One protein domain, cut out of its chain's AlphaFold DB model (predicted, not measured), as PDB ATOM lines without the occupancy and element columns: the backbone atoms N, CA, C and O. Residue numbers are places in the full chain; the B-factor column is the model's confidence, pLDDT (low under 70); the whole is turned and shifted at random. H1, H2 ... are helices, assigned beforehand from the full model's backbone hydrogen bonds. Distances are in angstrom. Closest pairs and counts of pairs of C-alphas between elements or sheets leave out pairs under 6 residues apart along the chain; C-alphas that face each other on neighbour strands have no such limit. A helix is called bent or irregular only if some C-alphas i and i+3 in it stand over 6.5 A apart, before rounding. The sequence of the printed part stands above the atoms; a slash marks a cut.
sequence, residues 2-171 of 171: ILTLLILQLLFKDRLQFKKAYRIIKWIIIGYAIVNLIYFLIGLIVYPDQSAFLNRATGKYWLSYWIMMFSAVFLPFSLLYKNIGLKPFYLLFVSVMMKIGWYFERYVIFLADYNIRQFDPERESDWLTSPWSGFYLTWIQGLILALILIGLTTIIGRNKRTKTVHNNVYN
ATOM      1  N   ILE A   2     -37.150   9.313 -22.228       68.19
ATOM      2  CA  ILE A   2     -37.694  10.388 -23.092       68.19
ATOM      3  C   ILE A   2     -36.669  10.847 -24.134       68.19
ATOM      4  O   ILE A   2     -37.015  10.959 -25.303       68.19
ATOM      5  N   LEU A   3     -35.401  11.009 -23.737       65.94
ATOM      6  CA  LEU A   3     -34.298  11.310 -24.657       65.94
ATOM      7  C   LEU A   3     -34.164  10.241 -25.756       65.94
ATOM      8  O   LEU A   3     -34.063  10.568 -26.932       65.94
ATOM      9  N   THR A   4     -34.256   8.961 -25.386       64.94
ATOM     10  CA  THR A   4     -34.178   7.839 -26.332       64.94
ATOM     11  C   THR A   4     -35.373   7.804 -27.287       64.94
ATOM     12  O   THR A   4     -35.187   7.549 -28.471       64.94
ATOM     13  N   LEU A   5     -36.585   8.134 -26.823       65.56
ATOM     14  CA  LEU A   5     -37.759   8.294 -27.693       65.56
ATOM     15  C   LEU A   5     -37.636   9.488 -28.644       65.56
ATOM     16  O   LEU A   5     -38.117   9.409 -29.766       65.56
ATOM     17  N   LEU A   6     -37.007  10.580 -28.209       68.81
ATOM     18  CA  LEU A   6     -36.793  11.776 -29.028       68.81
ATOM     19  C   LEU A   6     -35.735  11.514 -30.116       68.81
ATOM     20  O   LEU A   6     -35.939  11.878 -31.270       68.81
ATOM     21  N   ILE A   7     -34.672  10.775 -29.781       66.88
ATOM     22  CA  ILE A   7     -33.678  10.263 -30.739       66.88
ATOM     23  C   ILE A   7     -34.331   9.301 -31.744       66.88
ATOM     24  O   ILE A   7     -34.124   9.434 -32.947       66.88
ATOM     25  N   LEU A   8     -35.185   8.377 -31.285       62.47
ATOM     26  CA  LEU A   8     -35.944   7.494 -32.178       62.47
ATOM     27  C   LEU A   8     -36.948   8.249 -33.052       62.47
ATOM     28  O   LEU A   8     -37.168   7.845 -34.186       62.47
ATOM     29  N   GLN A   9     -37.557   9.325 -32.554       63.19
ATOM     30  CA  GLN A   9     -38.440  10.180 -33.347       63.19
ATOM     31  C   GLN A   9     -37.665  10.935 -34.438       63.19
ATOM     32  O   GLN A   9     -38.186  11.113 -35.536       63.19
ATOM     33  N   LEU A  10     -36.428  11.355 -34.152       62.84
ATOM     34  CA  LEU A  10     -35.528  11.959 -35.140       62.84
ATOM     35  C   LEU A  10     -35.082  10.944 -36.206       62.84
ATOM     36  O   LEU A  10     -35.039  11.292 -37.382       62.84
ATOM     37  N   LEU A  11     -34.802   9.698 -35.809       65.75
ATOM     38  CA  LEU A  11     -34.381   8.610 -36.706       65.75
ATOM     39  C   LEU A  11     -35.535   7.982 -37.511       65.75
ATOM     40  O   LEU A  11     -35.352   7.607 -38.663       65.75
ATOM     41  N   PHE A  12     -36.730   7.875 -36.928       60.56
ATOM     42  CA  PHE A  12     -37.911   7.243 -37.526       60.56
ATOM     43  C   PHE A  12     -39.089   8.220 -37.522       60.56
ATOM     44  O   PHE A  12     -40.054   8.071 -36.768       60.56
ATOM     45  N   LYS A  13     -38.998   9.227 -38.394       54.78
ATOM     46  CA  LYS A  13     -39.923  10.368 -38.481       54.78
ATOM     47  C   LYS A  13     -41.397   9.975 -38.716       54.78
ATOM     48  O   LYS A  13     -42.280  10.650 -38.194       54.78
ATOM     49  N   ASP A  14     -41.663   8.849 -39.398       54.75
ATOM     50  CA  ASP A  14     -42.993   8.562 -39.979       54.75
ATOM     51  C   ASP A  14     -43.678   7.245 -39.546       54.75
ATOM     52  O   ASP A  14     -44.798   6.959 -39.971       54.75
ATOM     53  N   ARG A  15     -43.063   6.407 -38.696       51.44
ATOM     54  CA  ARG A  15     -43.576   5.037 -38.430       51.44
ATOM     55  C   ARG A  15     -44.336   4.844 -37.110       51.44
ATOM     56  O   ARG A  15     -45.075   3.867 -36.994       51.44
ATOM     57  N   LEU A  16     -44.176   5.714 -36.109       57.91
ATOM     58  CA  LEU A  16     -44.647   5.446 -34.739       57.91
ATOM     59  C   LEU A  16     -45.603   6.526 -34.209       57.91
ATOM     60  O   LEU A  16     -45.401   7.727 -34.379       57.91
ATOM     61  N   GLN A  17     -46.662   6.100 -33.512       62.72
ATOM     62  CA  GLN A  17     -47.673   6.987 -32.915       62.72
ATOM     63  C   GLN A  17     -47.166   7.640 -31.613       62.72
ATOM     64  O   GLN A  17     -47.761   7.473 -30.544       62.72
ATOM     65  N   PHE A  18     -46.078   8.410 -31.693       66.81
ATOM     66  CA  PHE A  18     -45.393   8.990 -30.531       66.81
ATOM     67  C   PHE A  18     -46.299   9.870 -29.654       66.81
ATOM     68  O   PHE A  18     -46.161   9.879 -28.434       66.81
ATOM     69  N   LYS A  19     -47.317  10.525 -30.237       69.88
ATOM     70  CA  LYS A  19     -48.312  11.326 -29.492       69.88
ATOM     71  C   LYS A  19     -49.013  10.536 -28.375       69.88
ATOM     72  O   LYS A  19     -49.322  11.107 -27.329       69.88
ATOM     73  N   LYS A  20     -49.267   9.234 -28.571       72.44
ATOM     74  CA  LYS A  20     -49.857   8.369 -27.532       72.44
ATOM     75  C   LYS A  20     -48.835   8.004 -26.461       72.44
ATOM     76  O   LYS A  20     -49.163   8.073 -25.282       72.44
ATOM     77  N   ALA A  21     -47.602   7.695 -26.862       73.50
ATOM     78  CA  ALA A  21     -46.515   7.392 -25.935       73.50
ATOM     79  C   ALA A  21     -46.223   8.577 -24.999       73.50
ATOM     80  O   ALA A  21     -46.211   8.400 -23.784       73.50
ATOM     81  N   TYR A  22     -46.105   9.801 -25.527       77.06
ATOM     82  CA  TYR A  22     -45.893  10.999 -24.701       77.06
ATOM     83  C   TYR A  22     -47.025  11.243 -23.706       77.06
ATOM     84  O   TYR A  22     -46.776  11.651 -22.573       77.06
ATOM     85  N   ARG A  23     -48.273  10.952 -24.094       81.06
ATOM     86  CA  ARG A  23     -49.427  11.078 -23.198       81.06
ATOM     87  C   ARG A  23     -49.351  10.091 -22.031       81.06
ATOM     88  O   ARG A  23     -49.603  10.499 -20.905       81.06
ATOM     89  N   ILE A  24     -48.987   8.835 -22.291       80.81
ATOM     90  CA  ILE A  24     -48.803   7.815 -21.244       80.81
ATOM     91  C   ILE A  24     -47.682   8.238 -20.289       80.81
ATOM     92  O   ILE A  24     -47.874   8.250 -19.079       80.81
ATOM     93  N   ILE A  25     -46.543   8.670 -20.833       81.44
ATOM     94  CA  ILE A  25     -45.385   9.100 -20.040       81.44
ATOM     95  C   ILE A  25     -45.731  10.297 -19.150       81.44
ATOM     96  O   ILE A  25     -45.390  10.292 -17.971       81.44
ATOM     97  N   LYS A  26     -46.451  11.292 -19.680       85.38
ATOM     98  CA  LYS A  26     -46.946  12.426 -18.891       85.38
ATOM     99  C   LYS A  26     -47.757  11.957 -17.677       85.38
ATOM    100  O   LYS A  26     -47.519  12.439 -16.576       85.38
ATOM    101  N   TRP A  27     -48.699  11.032 -17.866       84.75
ATOM    102  CA  TRP A  27     -49.528  10.535 -16.763       84.75
ATOM    103  C   TRP A  27     -48.730   9.732 -15.736       84.75
ATOM    104  O   TRP A  27     -48.983   9.880 -14.547       84.75
ATOM    105  N   ILE A  28     -47.732   8.957 -16.169       85.75
ATOM    106  CA  ILE A  28     -46.815   8.253 -15.259       85.75
ATOM    107  C   ILE A  28     -46.026   9.253 -14.402       85.75
ATOM    108  O   ILE A  28     -45.939   9.080 -13.189       85.75
ATOM    109  N   ILE A  29     -45.493  10.319 -15.010       86.75
ATOM    110  CA  ILE A  29     -44.746  11.365 -14.294       86.75
ATOM    111  C   ILE A  29     -45.630  12.060 -13.251       86.75
ATOM    112  O   ILE A  29     -45.214  12.238 -12.109       86.75
ATOM    113  N   ILE A  30     -46.855  12.425 -13.631       86.31
ATOM    114  CA  ILE A  30     -47.809  13.072 -12.722       86.31
ATOM    115  C   ILE A  30     -48.205  12.119 -11.588       86.31
ATOM    116  O   ILE A  30     -48.224  12.527 -10.431       86.31
ATOM    117  N   GLY A  31     -48.476  10.847 -11.895       86.25
ATOM    118  CA  GLY A  31     -48.804   9.839 -10.887       86.25
ATOM    119  C   GLY A  31     -47.684   9.653  -9.865       86.25
ATOM    120  O   GLY A  31     -47.943   9.648  -8.665       86.25
ATOM    121  N   TYR A  32     -46.432   9.590 -10.324       85.56
ATOM    122  CA  TYR A  32     -45.267   9.522  -9.442       85.56
ATOM    123  C   TYR A  32     -45.165  10.743  -8.511       85.56
ATOM    124  O   TYR A  32     -44.926  10.591  -7.316       85.56
ATOM    125  N   ALA A  33     -45.415  11.947  -9.031       87.31
ATOM    126  CA  ALA A  33     -45.415  13.168  -8.227       87.31
ATOM    127  C   ALA A  33     -46.524  13.185  -7.163       87.31
ATOM    128  O   ALA A  33     -46.287  13.622  -6.040       87.31
ATOM    129  N   ILE A  34     -47.716  12.670  -7.490       87.19
ATOM    130  CA  ILE A  34     -48.826  12.538  -6.534       87.19
ATOM    131  C   ILE A  34     -48.448  11.580  -5.400       87.19
ATOM    132  O   ILE A  34     -48.660  11.910  -4.237       87.19
ATOM    133  N   VAL A  35     -47.854  10.426  -5.715       87.06
ATOM    134  CA  VAL A  35     -47.405   9.465  -4.694       87.06
ATOM    135  C   VAL A  35     -46.362  10.097  -3.768       87.06
ATOM    136  O   VAL A  35     -46.494   9.993  -2.550       87.06
ATOM    137  N   ASN A  36     -45.375  10.811  -4.319       83.62
ATOM    138  CA  ASN A  36     -44.378  11.526  -3.514       83.62
ATOM    139  C   ASN A  36     -45.006  12.606  -2.623       83.62
ATOM    140  O   ASN A  36     -44.617  12.748  -1.466       83.62
ATOM    141  N   LEU A  37     -45.993  13.346  -3.135       85.75
ATOM    142  CA  LEU A  37     -46.719  14.342  -2.351       85.75
ATOM    143  C   LEU A  37     -47.496  13.691  -1.199       85.75
ATOM    144  O   LEU A  37     -47.466  14.194  -0.081       85.75
ATOM    145  N   ILE A  38     -48.160  12.562  -1.449       85.00
ATOM    146  CA  ILE A  38     -48.872  11.808  -0.412       85.00
ATOM    147  C   ILE A  38     -47.890  11.309   0.653       85.00
ATOM    148  O   ILE A  38     -48.160  11.469   1.838       85.00
ATOM    149  N   TYR A  39     -46.735  10.768   0.257       81.50
ATOM    150  CA  TYR A  39     -45.703  10.331   1.199       81.50
ATOM    151  C   TYR A  39     -45.208  11.484   2.083       81.50
ATOM    152  O   TYR A  39     -45.107  11.337   3.300       81.50
ATOM    153  N   PHE A  40     -44.972  12.656   1.484       77.62
ATOM    154  CA  PHE A  40     -44.623  13.875   2.211       77.62
ATOM    155  C   PHE A  40     -45.719  14.287   3.209       77.62
ATOM    156  O   PHE A  40     -45.417  14.562   4.369       77.62
ATOM    157  N   LEU A  41     -46.987  14.287   2.787       81.81
ATOM    158  CA  LEU A  41     -48.121  14.659   3.640       81.81
ATOM    159  C   LEU A  41     -48.320  13.677   4.799       81.81
ATOM    160  O   LEU A  41     -48.532  14.106   5.929       81.81
ATOM    161  N   ILE A  42     -48.208  12.371   4.544       82.12
ATOM    162  CA  ILE A  42     -48.272  11.339   5.588       82.12
ATOM    163  C   ILE A  42     -47.123  11.526   6.581       82.12
ATOM    164  O   ILE A  42     -47.357  11.471   7.784       82.12
ATOM    165  N   GLY A  43     -45.905  11.799   6.101       73.62
ATOM    166  CA  GLY A  43     -44.759  12.083   6.965       73.62
ATOM    167  C   GLY A  43     -44.998  13.267   7.905       73.62
ATOM    168  O   GLY A  43     -44.603  13.206   9.065       73.62
ATOM    169  N   LEU A  44     -45.703  14.298   7.432       74.50
ATOM    170  CA  LEU A  44     -46.061  15.481   8.218       74.50
ATOM    171  C   LEU A  44     -47.152  15.177   9.264       74.50
ATOM    172  O   LEU A  44     -47.070  15.661  10.388       74.50
ATOM    173  N   ILE A  45     -48.145  14.353   8.917       77.75
ATOM    174  CA  ILE A  45     -49.268  13.996   9.805       77.75
ATOM    175  C   ILE A  45     -48.859  12.978  10.880       77.75
ATOM    176  O   ILE A  45     -49.301  13.084  12.019       77.75
ATOM    177  N   VAL A  46     -48.053  11.973  10.522       77.50
ATOM    178  CA  VAL A  46     -47.688  10.850  11.408       77.50
ATOM    179  C   VAL A  46     -46.551  11.213  12.366       77.50
ATOM    180  O   VAL A  46     -46.510  10.694  13.478       77.50
ATOM    181  N   TYR A  47     -45.655  12.122  11.971       70.31
ATOM    182  CA  TYR A  47     -44.533  12.573  12.803       70.31
ATOM    183  C   TYR A  47     -44.586  14.087  13.079       70.31
ATOM    184  O   TYR A  47     -43.642  14.805  12.736       70.31
ATOM    185  N   PRO A  48     -45.665  14.594  13.706       62.31
ATOM    186  CA  PRO A  48     -45.865  16.029  13.910       62.31
ATOM    187  C   PRO A  48     -44.838  16.649  14.876       62.31
ATOM    188  O   PRO A  48     -44.512  17.825  14.740       62.31
ATOM    189  N   ASP A  49     -44.274  15.860  15.798       57.34
ATOM    190  CA  ASP A  49     -43.348  16.328  16.846       57.34
ATOM    191  C   ASP A  49     -41.887  16.500  16.389       57.34
ATOM    192  O   ASP A  49     -41.006  16.860  17.175       57.34
ATOM    193  N   GLN A  50     -41.571  16.233  15.121       55.66
ATOM    194  CA  GLN A  50     -40.181  16.187  14.689       55.66
ATOM    195  C   GLN A  50     -39.644  17.554  14.259       55.66
ATOM    196  O   GLN A  50     -39.731  17.968  13.098       55.66
ATOM    197  N   SER A  51     -38.865  18.144  15.164       52.50
ATOM    198  CA  SER A  51     -37.742  19.032  14.843       52.50
ATOM    199  C   SER A  51     -36.871  18.519  13.685       52.50
ATOM    200  O   SER A  51     -36.177  19.320  13.083       52.50
ATOM    201  N   ALA A  52     -36.927  17.238  13.294       56.03
ATOM    202  CA  ALA A  52     -36.255  16.693  12.111       56.03
ATOM    203  C   ALA A  52     -36.825  17.190  10.764       56.03
ATOM    204  O   ALA A  52     -36.061  17.329   9.810       56.03
ATOM    205  N   PHE A  53     -38.128  17.481  10.659       59.50
ATOM    206  CA  PHE A  53     -38.721  18.008   9.423       59.50
ATOM    207  C   PHE A  53     -38.449  19.507   9.284       59.50
ATOM    208  O   PHE A  53     -37.965  19.949   8.241       59.50
ATOM    209  N   LEU A  54     -38.646  20.270  10.369       60.88
ATOM    210  CA  LEU A  54     -38.223  21.671  10.430       60.88
ATOM    211  C   LEU A  54     -36.706  21.788  10.222       60.88
ATOM    212  O   LEU A  54     -36.290  22.514   9.332       60.88
ATOM    213  N   ASN A  55     -35.875  20.994  10.908       61.28
ATOM    214  CA  ASN A  55     -34.419  20.987  10.697       61.28
ATOM    215  C   ASN A  55     -34.008  20.533   9.291       61.28
ATOM    216  O   ASN A  55     -32.915  20.870   8.852       61.28
ATOM    217  N   ARG A  56     -34.828  19.786   8.547       63.59
ATOM    218  CA  ARG A  56     -34.553  19.521   7.124       63.59
ATOM    219  C   ARG A  56     -34.955  20.693   6.237       63.59
ATOM    220  O   ARG A  56     -34.267  20.954   5.260       63.59
ATOM    221  N   ALA A  57     -36.020  21.410   6.590       63.06
ATOM    222  CA  ALA A  57     -36.517  22.568   5.855       63.06
ATOM    223  C   ALA A  57     -35.772  23.883   6.159       63.06
ATOM    224  O   ALA A  57     -35.838  24.796   5.336       63.06
ATOM    225  N   THR A  58     -35.072  23.987   7.296       63.97
ATOM    226  CA  THR A  58     -34.303  25.176   7.724       63.97
ATOM    227  C   THR A  58     -32.882  24.878   8.214       63.97
ATOM    228  O   THR A  58     -32.114  25.809   8.443       63.97
ATOM    229  N   GLY A  59     -32.486  23.612   8.365       67.81
ATOM    230  CA  GLY A  59     -31.127  23.252   8.783       67.81
ATOM    231  C   GLY A  59     -30.122  23.246   7.633       67.81
ATOM    232  O   GLY A  59     -30.406  23.677   6.523       67.81
ATOM    233  N   LYS A  60     -28.913  22.728   7.883       68.00
ATOM    234  CA  LYS A  60     -27.724  22.880   7.014       68.00
ATOM    235  C   LYS A  60     -27.927  22.517   5.530       68.00
ATOM    236  O   LYS A  60     -27.247  23.081   4.678       68.00
ATOM    237  N   TYR A  61     -28.862  21.622   5.211       68.62
ATOM    238  CA  TYR A  61     -29.137  21.157   3.844       68.62
ATOM    239  C   TYR A  61     -30.535  21.532   3.325       68.62
ATOM    240  O   TYR A  61     -31.093  20.850   2.464       68.62
ATOM    241  N   TRP A  62     -31.103  22.629   3.829       74.00
ATOM    242  CA  TRP A  62     -32.451  23.065   3.476       74.00
ATOM    243  C   TRP A  62     -32.645  23.344   1.983       74.00
ATOM    244  O   TRP A  62     -33.611  22.863   1.396       74.00
ATOM    245  N   LEU A  63     -31.713  24.051   1.334       74.19
ATOM    246  CA  LEU A  63     -31.782  24.333  -0.108       74.19
ATOM    247  C   LEU A  63     -31.940  23.052  -0.927       74.19
ATOM    248  O   LEU A  63     -32.730  23.003  -1.866       74.19
ATOM    249  N   SER A  64     -31.238  21.994  -0.534       72.19
ATOM    250  CA  SER A  64     -31.325  20.693  -1.181       72.19
ATOM    251  C   SER A  64     -32.700  20.070  -1.067       72.19
ATOM    252  O   SER A  64     -33.228  19.544  -2.045       72.19
ATOM    253  N   TYR A  65     -33.287  20.175   0.119       75.56
ATOM    254  CA  TYR A  65     -34.628  19.698   0.387       75.56
ATOM    255  C   TYR A  65     -35.675  20.456  -0.442       75.56
ATOM    256  O   TYR A  65     -36.545  19.840  -1.058       75.56
ATOM    257  N   TRP A  66     -35.550  21.782  -0.550       77.00
ATOM    258  CA  TRP A  66     -36.441  22.598  -1.378       77.00
ATOM    259  C   TRP A  66     -36.279  22.332  -2.873       77.00
ATOM    260  O   TRP A  66     -37.279  22.221  -3.578       77.00
ATOM    261  N   ILE A  67     -35.049  22.164  -3.367       79.50
ATOM    262  CA  ILE A  67     -34.787  21.808  -4.771       79.50
ATOM    263  C   ILE A  67     -35.371  20.429  -5.093       79.50
ATOM    264  O   ILE A  67     -35.994  20.245  -6.142       79.50
ATOM    265  N   MET A  68     -35.225  19.465  -4.184       79.62
ATOM    266  CA  MET A  68     -35.822  18.136  -4.306       79.62
ATOM    267  C   MET A  68     -37.353  18.218  -4.346       79.62
ATOM    268  O   MET A  68     -37.969  17.701  -5.276       79.62
ATOM    269  N   MET A  69     -37.975  18.929  -3.403       77.12
ATOM    270  CA  MET A  69     -39.429  19.115  -3.376       77.12
ATOM    271  C   MET A  69     -39.938  19.824  -4.634       77.12
ATOM    272  O   MET A  69     -40.909  19.390  -5.256       77.12
ATOM    273  N   PHE A  70     -39.253  20.880  -5.070       82.88
ATOM    274  CA  PHE A  70     -39.609  21.624  -6.274       82.88
ATOM    275  C   PHE A  70     -39.535  20.756  -7.536       82.88
ATOM    276  O   PHE A  70     -40.455  20.738  -8.357       82.88
ATOM    277  N   SER A  71     -38.462  19.982  -7.675       84.50
ATOM    278  CA  SER A  71     -38.242  19.139  -8.849       84.50
ATOM    279  C   SER A  71     -39.099  17.873  -8.875       84.50
ATOM    280  O   SER A  71     -39.505  17.457  -9.958       84.50
ATOM    281  N   ALA A  72     -39.409  17.276  -7.722       81.62
ATOM    282  CA  ALA A  72     -40.191  16.042  -7.631       81.62
ATOM    283  C   ALA A  72     -41.708  16.273  -7.616       81.62
ATOM    284  O   ALA A  72     -42.455  15.371  -7.998       81.62
ATOM    285  N   VAL A  73     -42.165  17.455  -7.191       81.44
ATOM    286  CA  VAL A  73     -43.593  17.762  -7.018       81.44
ATOM    287  C   VAL A  73     -44.030  18.854  -7.992       81.44
ATOM    288  O   VAL A  73     -44.817  18.596  -8.902       81.44
ATOM    289  N   PHE A  74     -43.489  20.066  -7.864       83.12
ATOM    290  CA  PHE A  74     -43.988  21.236  -8.596       83.12
ATOM    291  C   PHE A  74     -43.748  21.147 -10.110       83.12
ATOM    292  O   PHE A  74     -44.653  21.421 -10.905       83.12
ATOM    293  N   LEU A  75     -42.558  20.712 -10.532       84.50
ATOM    294  CA  LEU A  75     -42.240  20.563 -11.955       84.50
ATOM    295  C   LEU A  75     -43.134  19.534 -12.673       84.50
ATOM    296  O   LEU A  75     -43.658  19.861 -13.739       84.50
ATOM    297  N   PRO A  76     -43.394  18.332 -12.133       84.25
ATOM    298  CA  PRO A  76     -44.367  17.401 -12.704       84.25
ATOM    299  C   PRO A  76     -45.783  17.960 -12.816       84.25
ATOM    300  O   PRO A  76     -46.438  17.746 -13.837       84.25
ATOM    301  N   PHE A  77     -46.253  18.714 -11.816       85.38
ATOM    302  CA  PHE A  77     -47.581  19.333 -11.866       85.38
ATOM    303  C   PHE A  77     -47.710  20.361 -12.996       85.38
ATOM    304  O   PHE A  77     -48.781  20.475 -13.594       85.38
ATOM    305  N   SER A  78     -46.617  21.019 -13.398       84.62
ATOM    306  CA  SER A  78     -46.615  21.917 -14.565       84.62
ATOM    307  C   SER A  78     -47.020  21.219 -15.880       84.62
ATOM    308  O   SER A  78     -47.533  21.860 -16.801       84.62
ATOM    309  N   LEU A  79     -46.878  19.887 -15.973       83.44
ATOM    310  CA  LEU A  79     -47.306  19.099 -17.136       83.44
ATOM    311  C   LEU A  79     -48.831  19.022 -17.287       83.44
ATOM    312  O   LEU A  79     -49.319  18.610 -18.347       83.44
ATOM    313  N   LEU A  80     -49.612  19.407 -16.272       82.44
ATOM    314  CA  LEU A  80     -51.071  19.484 -16.372       82.44
ATOM    315  C   LEU A  80     -51.527  20.566 -17.355       82.44
ATOM    316  O   LEU A  80     -52.586  20.411 -17.969       82.44
ATOM    317  N   TYR A  81     -50.706  21.591 -17.599       82.25
ATOM    318  CA  TYR A  81     -51.046  22.660 -18.528       82.25
ATOM    319  C   TYR A  81     -51.131  22.134 -19.970       82.25
ATOM    320  O   TYR A  81     -50.134  21.714 -20.570       82.25
ATOM    321  N   LYS A  82     -52.349  22.139 -20.535       67.56
ATOM    322  CA  LYS A  82     -52.695  21.457 -21.800       67.56
ATOM    323  C   LYS A  82     -51.810  21.865 -22.985       67.56
ATOM    324  O   LYS A  82     -51.506  21.012 -23.816       67.56
ATOM    325  N   ASN A  83     -51.351  23.115 -23.032       72.94
ATOM    326  CA  ASN A  83     -50.598  23.652 -24.172       72.94
ATOM    327  C   ASN A  83     -49.092  23.337 -24.137       72.94
ATOM    328  O   ASN A  83     -48.422  23.412 -25.167       72.94
ATOM    329  N   ILE A  84     -48.544  22.996 -22.967       74.38
ATOM    330  CA  ILE A  84     -47.090  22.881 -22.761       74.38
ATOM    331  C   ILE A  84     -46.707  21.442 -22.386       74.38
ATOM    332  O   ILE A  84     -45.724  20.912 -22.898       74.38
ATOM    333  N   GLY A  85     -47.543  20.745 -21.609       69.81
ATOM    334  CA  GLY A  85     -47.240  19.414 -21.074       69.81
ATOM    335  C   GLY A  85     -47.209  18.256 -22.079       69.81
ATOM    336  O   GLY A  85     -46.893  17.133 -21.699       69.81
ATOM    337  N   LEU A  86     -47.551  18.493 -23.349       75.38
ATOM    338  CA  LEU A  86     -47.485  17.490 -24.424       75.38
ATOM    339  C   LEU A  86     -46.365  17.768 -25.437       75.38
ATOM    340  O   LEU A  86     -46.173  16.976 -26.361       75.38
ATOM    341  N   LYS A  87     -45.616  18.867 -25.269       82.12
ATOM    342  CA  LYS A  87     -44.452  19.168 -26.104       82.12
ATOM    343  C   LYS A  87     -43.303  18.227 -25.711       82.12
ATOM    344  O   LYS A  87     -42.941  18.199 -24.534       82.12
ATOM    345  N   PRO A  88     -42.693  17.488 -26.656       75.38
ATOM    346  CA  PRO A  88     -41.672  16.484 -26.340       75.38
ATOM    347  C   PRO A  88     -40.441  17.093 -25.656       75.38
ATOM    348  O   PRO A  88     -39.939  16.526 -24.692       75.38
ATOM    349  N   PHE A  89     -40.012  18.286 -26.082       75.81
ATOM    350  CA  PHE A  89     -38.906  19.014 -25.451       75.81
ATOM    351  C   PHE A  89     -39.220  19.462 -24.019       75.81
ATOM    352  O   PHE A  89     -38.352  19.387 -23.156       75.81
ATOM    353  N   TYR A  90     -40.461  19.869 -23.740       81.31
ATOM    354  CA  TYR A  90     -40.864  20.247 -22.384       81.31
ATOM    355  C   TYR A  90     -40.949  19.029 -21.462       81.31
ATOM    356  O   TYR A  90     -40.478  19.063 -20.330       81.31
ATOM    357  N   LEU A  91     -41.489  17.918 -21.968       81.94
ATOM    358  CA  LEU A  91     -41.533  16.656 -21.233       81.94
ATOM    359  C   LEU A  91     -40.118  16.149 -20.907       81.94
ATOM    360  O   LEU A  91     -39.880  15.643 -19.812       81.94
ATOM    361  N   LEU A  92     -39.172  16.323 -21.840       81.25
ATOM    362  CA  LEU A  92     -37.757  16.027 -21.625       81.25
ATOM    363  C   LEU A  92     -37.150  16.938 -20.562       81.25
ATOM    364  O   LEU A  92     -36.505  16.438 -19.646       81.25
ATOM    365  N   PHE A  93     -37.388  18.245 -20.652       83.81
ATOM    366  CA  PHE A  93     -36.906  19.208 -19.669       83.81
ATOM    367  C   PHE A  93     -37.374  18.849 -18.253       83.81
ATOM    368  O   PHE A  93     -36.544  18.679 -17.361       83.81
ATOM    369  N   VAL A  94     -38.679  18.627 -18.062       85.69
ATOM    370  CA  VAL A  94     -39.244  18.228 -16.762       85.69
ATOM    371  C   VAL A  94     -38.627  16.914 -16.276       85.69
ATOM    372  O   VAL A  94     -38.202  16.818 -15.130       85.69
ATOM    373  N   SER A  95     -38.498  15.919 -17.155       83.62
ATOM    374  CA  SER A  95     -37.871  14.632 -16.832       83.62
ATOM    375  C   SER A  95     -36.417  14.754 -16.375       83.62
ATOM    376  O   SER A  95     -36.001  14.012 -15.485       83.62
ATOM    377  N   VAL A  96     -35.629  15.615 -17.017       82.81
ATOM    378  CA  VAL A  96     -34.224  15.831 -16.660       82.81
ATOM    379  C   VAL A  96     -34.144  16.535 -15.313       82.81
ATOM    380  O   VAL A  96     -33.419  16.076 -14.434       82.81
ATOM    381  N   MET A  97     -34.949  17.579 -15.110       83.19
ATOM    382  CA  MET A  97     -34.995  18.309 -13.843       83.19
ATOM    383  C   MET A  97     -35.412  17.419 -12.664       83.19
ATOM    384  O   MET A  97     -34.778  17.473 -11.614       83.19
ATOM    385  N   MET A  98     -36.403  16.539 -12.842       84.75
ATOM    386  CA  MET A  98     -36.776  15.547 -11.823       84.75
ATOM    387  C   MET A  98     -35.600  14.644 -11.435       84.75
ATOM    388  O   MET A  98     -35.423  14.312 -10.265       84.75
ATOM    389  N   LYS A  99     -34.787  14.224 -12.413       82.75
ATOM    390  CA  LYS A  99     -33.613  13.391 -12.134       82.75
ATOM    391  C   LYS A  99     -32.499  14.167 -11.459       82.75
ATOM    392  O   LYS A  99     -31.907  13.631 -10.532       82.75
ATOM    393  N   ILE A 100     -32.252  15.407 -11.868       80.62
ATOM    394  CA  ILE A 100     -31.296  16.290 -11.191       80.62
ATOM    395  C   ILE A 100     -31.684  16.463  -9.718       80.62
ATOM    396  O   ILE A 100     -30.825  16.321  -8.855       80.62
ATOM    397  N   GLY A 101     -32.970  16.664  -9.422       78.12
ATOM    398  CA  GLY A 101     -33.483  16.725  -8.052       78.12
ATOM    399  C   GLY A 101     -33.137  15.506  -7.206       78.12
ATOM    400  O   GLY A 101     -32.608  15.633  -6.105       78.12
ATOM    401  N   TRP A 102     -33.366  14.316  -7.757       77.31
ATOM    402  CA  TRP A 102     -33.024  13.056  -7.096       77.31
ATOM    403  C   TRP A 102     -31.509  12.869  -6.902       77.31
ATOM    404  O   TRP A 102     -31.062  12.362  -5.875       77.31
ATOM    405  N   TYR A 103     -30.691  13.304  -7.866       73.81
ATOM    406  CA  TYR A 103     -29.234  13.312  -7.696       73.81
ATOM    407  C   TYR A 103     -28.784  14.272  -6.603       73.81
ATOM    408  O   TYR A 103     -27.833  13.967  -5.891       73.81
ATOM    409  N   PHE A 104     -29.465  15.406  -6.454       72.25
ATOM    410  CA  PHE A 104     -29.144  16.383  -5.424       72.25
ATOM    411  C   PHE A 104     -29.410  15.831  -4.018       72.25
ATOM    412  O   PHE A 104     -28.582  16.003  -3.128       72.25
ATOM    413  N   GLU A 105     -30.507  15.090  -3.841       68.94
ATOM    414  CA  GLU A 105     -30.796  14.350  -2.606       68.94
ATOM    415  C   GLU A 105     -29.670  13.358  -2.275       68.94
ATOM    416  O   GLU A 105     -29.111  13.388  -1.178       68.94
ATOM    417  N   ARG A 106     -29.255  12.538  -3.250       72.38
ATOM    418  CA  ARG A 106     -28.148  11.587  -3.062       72.38
ATOM    419  C   ARG A 106     -26.804  12.255  -2.802       72.38
ATOM    420  O   ARG A 106     -26.045  11.764  -1.976       72.38
ATOM    421  N   TYR A 107     -26.503  13.360  -3.480       69.88
ATOM    422  CA  TYR A 107     -25.271  14.117  -3.263       69.88
ATOM    423  C   TYR A 107     -25.196  14.664  -1.835       69.88
ATOM    424  O   TYR A 107     -24.138  14.654  -1.217       69.88
ATOM    425  N   VAL A 108     -26.327  15.097  -1.284       67.94
ATOM    426  CA  VAL A 108     -26.406  15.648   0.072       67.94
ATOM    427  C   VAL A 108     -26.303  14.564   1.131       67.94
ATOM    428  O   VAL A 108     -25.617  14.773   2.127       67.94
ATOM    429  N   ILE A 109     -26.920  13.402   0.900       69.62
ATOM    430  CA  ILE A 109     -26.727  12.220   1.751       69.62
ATOM    431  C   ILE A 109     -25.252  11.811   1.731       69.62
ATOM    432  O   ILE A 109     -24.645  11.679   2.786       69.62
ATOM    433  N   PHE A 110     -24.639  11.727   0.549       68.06
ATOM    434  CA  PHE A 110     -23.217  11.421   0.408       68.06
ATOM    435  C   PHE A 110     -22.322  12.443   1.126       68.06
ATOM    436  O   PHE A 110     -21.381  12.062   1.816       68.06
ATOM    437  N   LEU A 111     -22.616  13.740   1.005       67.19
ATOM    438  CA  LEU A 111     -21.863  14.794   1.682       67.19
ATOM    439  C   LEU A 111     -22.046  14.727   3.206       67.19
ATOM    440  O   LEU A 111     -21.095  14.963   3.951       67.19
ATOM    441  N   ALA A 112     -23.246  14.404   3.688       67.56
ATOM    442  CA  ALA A 112     -23.505  14.195   5.108       67.56
ATOM    443  C   ALA A 112     -22.734  12.977   5.639       67.56
ATOM    444  O   ALA A 112     -22.025  13.109   6.633       67.56
ATOM    445  N   ASP A 113     -22.785  11.848   4.932       65.06
ATOM    446  CA  ASP A 113     -22.043  10.636   5.279       65.06
ATOM    447  C   ASP A 113     -20.532  10.865   5.247       65.06
ATOM    448  O   ASP A 113     -19.827  10.425   6.148       65.06
ATOM    449  N   TYR A 114     -20.015  11.586   4.249       66.06
ATOM    450  CA  TYR A 114     -18.594  11.927   4.171       66.06
ATOM    451  C   TYR A 114     -18.146  12.776   5.367       66.06
ATOM    452  O   TYR A 114     -17.119  12.485   5.974       66.06
ATOM    453  N   ASN A 115     -18.941  13.778   5.758       66.69
ATOM    454  CA  ASN A 115     -18.660  14.587   6.946       66.69
ATOM    455  C   ASN A 115     -18.726  13.763   8.245       66.69
ATOM    456  O   ASN A 115     -17.954  14.023   9.159       66.69
ATOM    457  N   ILE A 116     -19.614  12.769   8.337       61.66
ATOM    458  CA  ILE A 116     -19.720  11.880   9.508       61.66
ATOM    459  C   ILE A 116     -18.536  10.903   9.568       61.66
ATOM    460  O   ILE A 116     -17.972  10.706  10.638       61.66
ATOM    461  N   ARG A 117     -18.095  10.350   8.430       57.38
ATOM    462  CA  ARG A 117     -16.911   9.469   8.344       57.38
ATOM    463  C   ARG A 117     -15.615  10.153   8.770       57.38
ATOM    464  O   ARG A 117     -14.716   9.486   9.261       57.38
ATOM    465  N   GLN A 118     -15.503  11.471   8.589       61.12
ATOM    466  CA  GLN A 118     -14.353  12.219   9.108       61.12
ATOM    467  C   GLN A 118     -14.282  12.198  10.643       61.12
ATOM    468  O   GLN A 118     -13.196  12.343  11.195       61.12
ATOM    469  N   PHE A 119     -15.417  12.012  11.321       61.25
ATOM    470  CA  PHE A 119     -15.504  11.920  12.778       61.25
ATOM    471  C   PHE A 119     -15.509  10.475  13.301       61.25
ATOM    472  O   PHE A 119     -15.197  10.275  14.471       61.25
ATOM    473  N   ASP A 120     -15.832   9.485  12.462       58.16
ATOM    474  CA  ASP A 120     -15.878   8.062  12.826       58.16
ATOM    475  C   ASP A 120     -15.437   7.164  11.641       58.16
ATOM    476  O   ASP A 120     -16.243   6.860  10.749       58.16
ATOM    477  N   PRO A 121     -14.148   6.779  11.578       61.19
ATOM    478  CA  PRO A 121     -13.569   6.069  10.438       61.19
ATOM    479  C   PRO A 121     -13.931   4.576  10.364       61.19
ATOM    480  O   PRO A 121     -13.654   3.953   9.340       61.19
ATOM    481  N   GLU A 122     -14.560   3.990  11.392       61.28
ATOM    482  CA  GLU A 122     -14.916   2.558  11.418       61.28
ATOM    483  C   GLU A 122     -16.190   2.227  10.613       61.28
ATOM    484  O   GLU A 122     -16.527   1.060  10.402       61.28
ATOM    485  N   ARG A 123     -16.908   3.241  10.114       58.88
ATOM    486  CA  ARG A 123     -18.167   3.057   9.381       58.88
ATOM    487  C   ARG A 123     -17.931   2.563   7.943       58.88
ATOM    488  O   ARG A 123     -17.484   3.317   7.071       58.88
ATOM    489  N   GLU A 124     -18.292   1.305   7.676       57.38
ATOM    490  CA  GLU A 124     -18.201   0.669   6.352       57.38
ATOM    491  C   GLU A 124     -18.882   1.487   5.237       57.38
ATOM    492  O   GLU A 124     -19.893   2.169   5.424       57.38
ATOM    493  N   SER A 125     -18.299   1.463   4.033       56.06
ATOM    494  CA  SER A 125     -18.854   2.179   2.882       56.06
ATOM    495  C   SER A 125     -19.943   1.369   2.182       56.06
ATOM    496  O   SER A 125     -19.644   0.441   1.431       56.06
ATOM    497  N   ASP A 126     -21.198   1.786   2.338       61.94
ATOM    498  CA  ASP A 126     -22.270   1.319   1.465       61.94
ATOM    499  C   ASP A 126     -22.046   1.838   0.040       61.94
ATOM    500  O   ASP A 126     -22.283   3.007  -0.270       61.94
ATOM    501  N   TRP A 127     -21.635   0.953  -0.867       55.44
ATOM    502  CA  TRP A 127     -21.453   1.213  -2.303       55.44
ATOM    503  C   TRP A 127     -22.701   1.819  -2.990       55.44
ATOM    504  O   TRP A 127     -22.605   2.480  -4.033       55.44
ATOM    505  N   LEU A 128     -23.879   1.645  -2.382       56.59
ATOM    506  CA  LEU A 128     -25.159   2.229  -2.795       56.59
ATOM    507  C   LEU A 128     -25.243   3.753  -2.598       56.59
ATOM    508  O   LEU A 128     -26.027   4.406  -3.293       56.59
ATOM    509  N   THR A 129     -24.436   4.317  -1.692       60.16
ATOM    510  CA  THR A 129     -24.371   5.766  -1.409       60.16
ATOM    511  C   THR A 129     -23.475   6.526  -2.392       60.16
ATOM    512  O   THR A 129     -23.517   7.755  -2.444       60.16
ATOM    513  N   SER A 130     -22.706   5.818  -3.230       64.69
ATOM    514  CA  SER A 130     -21.840   6.437  -4.237       64.69
ATOM    515  C   SER A 130     -22.652   7.173  -5.320       64.69
ATOM    516  O   SER A 130     -23.532   6.576  -5.954       64.69
ATOM    517  N   PRO A 131     -22.338   8.446  -5.628       62.41
ATOM    518  CA  PRO A 131     -22.975   9.183  -6.725       62.41
ATOM    519  C   PRO A 131     -22.802   8.493  -8.089       62.41
ATOM    520  O   PRO A 131     -23.693   8.540  -8.940       62.41
ATOM    521  N   TRP A 132     -21.672   7.803  -8.276       64.50
ATOM    522  CA  TRP A 132     -21.314   7.123  -9.521       64.50
ATOM    523  C   TRP A 132     -22.159   5.870  -9.772       64.50
ATOM    524  O   TRP A 132     -22.590   5.645 -10.903       64.50
ATOM    525  N   SER A 133     -22.470   5.081  -8.734       65.75
ATOM    526  CA  SER A 133     -23.310   3.882  -8.881       65.75
ATOM    527  C   SER A 133     -24.750   4.246  -9.269       65.75
ATOM    528  O   SER A 133     -25.356   3.586 -10.118       65.75
ATOM    529  N   GLY A 134     -25.267   5.365  -8.748       66.75
ATOM    530  CA  GLY A 134     -26.546   5.939  -9.173       66.75
ATOM    531  C   GLY A 134     -26.564   6.331 -10.656       66.75
ATOM    532  O   GLY A 134     -27.540   6.039 -11.355       66.75
ATOM    533  N   PHE A 135     -25.464   6.914 -11.151       68.25
ATOM    534  CA  PHE A 135     -25.316   7.315 -12.552       68.25
ATOM    535  C   PHE A 135     -25.519   6.144 -13.509       68.25
ATOM    536  O   PHE A 135     -26.461   6.165 -14.307       68.25
ATOM    537  N   TYR A 136     -24.729   5.080 -13.381       68.12
ATOM    538  CA  TYR A 136     -24.812   3.933 -14.290       68.12
ATOM    539  C   TYR A 136     -26.177   3.230 -14.260       68.12
ATOM    540  O   TYR A 136     -26.726   2.910 -15.319       68.12
ATOM    541  N   LEU A 137     -26.783   3.063 -13.076       72.38
ATOM    542  CA  LEU A 137     -28.103   2.431 -12.953       72.38
ATOM    543  C   LEU A 137     -29.192   3.201 -13.714       72.38
ATOM    544  O   LEU A 137     -30.029   2.592 -14.384       72.38
ATOM    545  N   THR A 138     -29.186   4.536 -13.647       70.06
ATOM    546  CA  THR A 138     -30.226   5.344 -14.308       70.06
ATOM    547  C   THR A 138     -30.163   5.292 -15.835       70.06
ATOM    548  O   THR A 138     -31.213   5.312 -16.488       70.06
ATOM    549  N   TRP A 139     -28.967   5.173 -16.417       69.88
ATOM    550  CA  TRP A 139     -28.798   5.035 -17.866       69.88
ATOM    551  C   TRP A 139     -29.317   3.689 -18.376       69.88
ATOM    552  O   TRP A 139     -30.095   3.653 -19.333       69.88
ATOM    553  N   ILE A 140     -28.967   2.598 -17.690       73.88
ATOM    554  CA  ILE A 140     -29.404   1.242 -18.048       73.88
ATOM    555  C   ILE A 140     -30.929   1.115 -17.922       73.88
ATOM    556  O   ILE A 140     -31.598   0.695 -18.870       73.88
ATOM    557  N   GLN A 141     -31.511   1.571 -16.808       76.25
ATOM    558  CA  GLN A 141     -32.969   1.598 -16.630       76.25
ATOM    559  C   GLN A 141     -33.664   2.405 -17.734       76.25
ATOM    560  O   GLN A 141     -34.697   1.995 -18.270       76.25
ATOM    561  N   GLY A 142     -33.083   3.550 -18.106       74.44
ATOM    562  CA  GLY A 142     -33.619   4.433 -19.132       74.44
ATOM    563  C   GLY A 142     -33.663   3.817 -20.534       74.44
ATOM    564  O   GLY A 142     -34.556   4.196 -21.303       74.44
ATOM    565  N   LEU A 143     -32.736   2.910 -20.854       74.56
ATOM    566  CA  LEU A 143     -32.704   2.137 -22.099       74.56
ATOM    567  C   LEU A 143     -33.735   1.004 -22.080       74.56
ATOM    568  O   LEU A 143     -34.544   0.905 -23.001       74.56
ATOM    569  N   ILE A 144     -33.766   0.216 -21.002       79.44
ATOM    570  CA  ILE A 144     -34.681  -0.929 -20.850       79.44
ATOM    571  C   ILE A 144     -36.146  -0.480 -20.960       79.44
ATOM    572  O   ILE A 144     -36.911  -1.019 -21.758       79.44
ATOM    573  N   LEU A 145     -36.531   0.573 -20.232       77.44
ATOM    574  CA  LEU A 145     -37.891   1.125 -20.270       77.44
ATOM    575  C   LEU A 145     -38.297   1.626 -21.661       77.44
ATOM    576  O   LEU A 145     -39.458   1.500 -22.051       77.44
ATOM    577  N   ALA A 146     -37.356   2.192 -22.421       75.00
ATOM    578  CA  ALA A 146     -37.634   2.671 -23.770       75.00
ATOM    579  C   ALA A 146     -37.931   1.511 -24.730       75.00
ATOM    580  O   ALA A 146     -38.888   1.593 -25.502       75.00
ATOM    581  N   LEU A 147     -37.161   0.423 -24.640       77.00
ATOM    582  CA  LEU A 147     -37.383  -0.788 -25.433       77.00
ATOM    583  C   LEU A 147     -38.741  -1.428 -25.111       77.00
ATOM    584  O   LEU A 147     -39.495  -1.752 -26.030       77.00
ATOM    585  N   ILE A 148     -39.100  -1.522 -23.825       80.81
ATOM    586  CA  ILE A 148     -40.398  -2.056 -23.378       80.81
ATOM    587  C   ILE A 148     -41.564  -1.224 -23.934       80.81
ATOM    588  O   ILE A 148     -42.520  -1.778 -24.478       80.81
ATOM    589  N   LEU A 149     -41.486   0.110 -23.856       77.38
ATOM    590  CA  LEU A 149     -42.525   1.011 -24.374       77.38
ATOM    591  C   LEU A 149     -42.717   0.865 -25.887       77.38
ATOM    592  O   LEU A 149     -43.851   0.812 -26.368       77.38
ATOM    593  N   ILE A 150     -41.622   0.770 -26.644       74.19
ATOM    594  CA  ILE A 150     -41.679   0.555 -28.094       74.19
ATOM    595  C   ILE A 150     -42.298  -0.813 -28.402       74.19
ATOM    596  O   ILE A 150     -43.210  -0.884 -29.231       74.19
ATOM    597  N   GLY A 151     -41.890  -1.872 -27.695       74.62
ATOM    598  CA  GLY A 151     -42.480  -3.207 -27.821       74.62
ATOM    599  C   GLY A 151     -43.994  -3.193 -27.595       74.62
ATOM    600  O   GLY A 151     -44.756  -3.616 -28.466       74.62
ATOM    601  N   LEU A 152     -44.447  -2.597 -26.489       75.56
ATOM    602  CA  LEU A 152     -45.871  -2.452 -26.168       75.56
ATOM    603  C   LEU A 152     -46.630  -1.665 -27.244       75.56
ATOM    604  O   LEU A 152     -47.690  -2.097 -27.699       75.56
ATOM    605  N   THR A 153     -46.088  -0.533 -27.706       72.25
ATOM    606  CA  THR A 153     -46.747   0.274 -28.750       72.25
ATOM    607  C   THR A 153     -46.839  -0.467 -30.088       72.25
ATOM    608  O   THR A 153     -47.845  -0.335 -30.790       72.25
ATOM    609  N   THR A 154     -45.848  -1.304 -30.412       70.62
ATOM    610  CA  THR A 154     -45.819  -2.130 -31.628       70.62
ATOM    611  C   THR A 154     -46.844  -3.265 -31.557       70.62
ATOM    612  O   THR A 154     -47.581  -3.488 -32.519       70.62
ATOM    613  N   ILE A 155     -46.962  -3.938 -30.406       72.12
ATOM    614  CA  ILE A 155     -47.955  -5.000 -30.164       72.12
ATOM    615  C   ILE A 155     -49.381  -4.440 -30.241       72.12
ATOM    616  O   ILE A 155     -50.226  -4.979 -30.959       72.12
ATOM    617  N   ILE A 156     -49.642  -3.312 -29.571       65.31
ATOM    618  CA  ILE A 156     -50.951  -2.640 -29.602       65.31
ATOM    619  C   ILE A 156     -51.297  -2.189 -31.034       65.31
ATOM    620  O   ILE A 156     -52.452  -2.286 -31.455       65.31
ATOM    621  N   GLY A 157     -50.304  -1.725 -31.803       61.72
ATOM    622  CA  GLY A 157     -50.462  -1.368 -33.214       61.72
ATOM    623  C   GLY A 157     -50.808  -2.558 -34.114       61.72
ATOM    624  O   GLY A 157     -51.718  -2.445 -34.938       61.72
ATOM    625  N   ARG A 158     -50.145  -3.711 -33.932       60.12
ATOM    626  CA  ARG A 158     -50.455  -4.952 -34.670       60.12
ATOM    627  C   ARG A 158     -51.875  -5.430 -34.380       60.12
ATOM    628  O   ARG A 158     -52.620  -5.668 -35.321       60.12
ATOM    629  N   ASN A 159     -52.281  -5.461 -33.110       58.66
ATOM    630  CA  ASN A 159     -53.598  -5.968 -32.711       58.66
ATOM    631  C   ASN A 159     -54.765  -5.118 -33.266       58.66
ATOM    632  O   ASN A 159     -55.846  -5.630 -33.551       58.66
ATOM    633  N   LYS A 160     -54.545  -3.812 -33.488       58.59
ATOM    634  CA  LYS A 160     -55.527  -2.952 -34.171       58.59
ATOM    635  C   LYS A 160     -55.661  -3.250 -35.666       58.59
ATOM    636  O   LYS A 160     -56.784  -3.214 -36.156       58.59
ATOM    637  N   ARG A 161     -54.564  -3.565 -36.372       54.72
ATOM    638  CA  ARG A 161     -54.617  -3.942 -37.799       54.72
ATOM    639  C   ARG A 161     -55.368  -5.256 -38.012       54.72
ATOM    640  O   ARG A 161     -56.139  -5.352 -38.960       54.72
ATOM    641  N   THR A 162     -55.202  -6.234 -37.122       55.66
ATOM    642  CA  THR A 162     -55.898  -7.526 -37.227       55.66
ATOM    643  C   THR A 162     -57.415  -7.378 -37.065       55.66
ATOM    644  O   THR A 162     -58.169  -7.970 -37.829       55.66
ATOM    645  N   LYS A 163     -57.876  -6.520 -36.141       57.25
ATOM    646  CA  LYS A 163     -59.314  -6.244 -35.949       57.25
ATOM    647  C   LYS A 163     -59.959  -5.521 -37.138       57.25
ATOM    648  O   LYS A 163     -61.092  -5.830 -37.482       57.25
ATOM    649  N   THR A 164     -59.249  -4.596 -37.790       54.81
ATOM    650  CA  THR A 164     -59.755  -3.930 -39.007       54.81
ATOM    651  C   THR A 164     -59.829  -4.863 -40.213       54.81
ATOM    652  O   THR A 164     -60.736  -4.718 -41.020       54.81
ATOM    653  N   VAL A 165     -58.911  -5.829 -40.334       56.28
ATOM    654  CA  VAL A 165     -58.958  -6.829 -41.414       56.28
ATOM    655  C   VAL A 165     -60.117  -7.800 -41.198       56.28
ATOM    656  O   VAL A 165     -60.832  -8.089 -42.144       56.28
ATOM    657  N   HIS A 166     -60.358  -8.244 -39.961       55.41
ATOM    658  CA  HIS A 166     -61.477  -9.140 -39.664       55.41
ATOM    659  C   HIS A 166     -62.833  -8.466 -39.945       55.41
ATOM    660  O   HIS A 166     -63.658  -9.038 -40.642       55.41
ATOM    661  N   ASN A 167     -63.033  -7.213 -39.521       56.94
ATOM    662  CA  ASN A 167     -64.291  -6.494 -39.769       56.94
ATOM    663  C   ASN A 167     -64.560  -6.166 -41.251       56.94
ATOM    664  O   ASN A 167     -65.716  -6.005 -41.616       56.94
ATOM    665  N   ASN A 168     -63.529  -6.070 -42.097       56.53
ATOM    666  CA  ASN A 168     -63.699  -5.871 -43.543       56.53
ATOM    667  C   ASN A 168     -63.959  -7.174 -44.317       56.53
ATOM    668  O   ASN A 168     -64.235  -7.108 -45.505       56.53
ATOM    669  N   VAL A 169     -63.814  -8.342 -43.685       58.00
ATOM    670  CA  VAL A 169     -64.062  -9.650 -44.320       58.00
ATOM    671  C   VAL A 169     -65.492 -10.149 -44.053       58.00
ATOM    672  O   VAL A 169     -65.959 -11.048 -44.744       58.00
ATOM    673  N   TYR A 170     -66.208  -9.555 -43.092       53.66
ATOM    674  CA  TYR A 170     -67.599  -9.904 -42.755       53.66
ATOM    675  C   TYR A 170     -68.621  -8.798 -43.068       53.66
ATOM    676  O   TYR A 170     -69.763  -8.898 -42.626       53.66
ATOM    677  N   ASN A 171     -68.217  -7.765 -43.812       46.47
ATOM    678  CA  ASN A 171     -69.090  -6.753 -44.415       46.47
ATOM    679  C   ASN A 171     -68.965  -6.842 -45.933       46.47
ATOM    680  O   ASN A 171     -69.987  -6.613 -46.611       46.47
TER     681      ASN A 171
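AT A GLANCE: This is residues 2 to 171 of the 171 residues of an uncharacterized protein of Ichthyenterobacterium magnum (UniProt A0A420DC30). Three helices, H2, H4 and H5, make a loose up-and-down bundle in which H4 packs on both H2 and H5; after H5 the chain folds back into the long helix H6, whose far part sticks out as an arm from residue 158 on. Short H1 packs on parts of H5 and H6, and short H3 makes a corner with H4. The printed part has 170 residues with six named helices, H1 to H6 in order, and no named strand: all helix. It is loose, with a radius of gyration of the C-alphas of 21.4 A, and spans 78 by 33 by 26 A, the arm adding to its length.

IN THESE COORDINATES: H1, residues 2 to 11, begins at C-alpha 2 at (-37.694, 10.388, -23.092). H2, residues 18 to 46, is 42.0 A long. H3 is residues 51 to 58. H4, residues 62 to 80, is 27.4 A long and irregular, but only just: C-alphas 72 and 75 are 6.6 A apart. H5, residues 88 to 117, is 43.2 A long and begins at (-41.672, 16.484, -26.340). H6, residues 131 to 169, is 58.8 A long and ends at C-alpha 169 at (-64.062, -9.650, -44.320).

HOW THE PARTS SIT: H5 is the hub, touching four other helices. H4 and H5 form a hairpin, opposite ways at a shallow tilt of 19 degrees; their closest C-alphas, of Met 68 and Gly 101, are 4.6 A apart. H2 touches H4 with residues 26 to 37 alone, opposite ways at a steep tilt of 43 degrees, closest at the C-alphas of Ala 33 and Val 73, 5.1 A. H2 and H5 only just touch, with 3 pairs of C-alphas within 8 A, the closest those of Tyr 22 and Pro 88, 7.1 A. H5 and H6 form a hairpin at a shallow tilt of 29 degrees; H6 touches H5 with residues 131 to 134 alone, closest at the C-alphas of Tyr 107 and Pro 131, 6.4 A. H1 touches H5, closest at the C-alphas of Ile 2 and Leu 92, 5.8 A, and H6, at those of Thr 4 and Ala 146, 6.7 A. H3 and H4 touch only at the corner, about perpendicular at 76 degrees, the C-alphas of Arg 56 and Trp 62 being closest at 5.5 A. H4 and H6 are apart. In H1, H2, H3 and H5 every O i to N i+4 pair is within hydrogen-bond range; in H4 11 of 15 are, and in H6 34 of 35.

THE WHOLE: The two C-alphas farthest apart, of Phe 119 and Asn 171, are 80.6 A apart. The printed part has no cut. The link from H5 to H6, residues 118 to 130, is long. Mean pLDDT of the printed part is 70.9; 82 residues are under 70, among them residues 2 to 19, 48 to 61, 107 to 136 and 156 to 171.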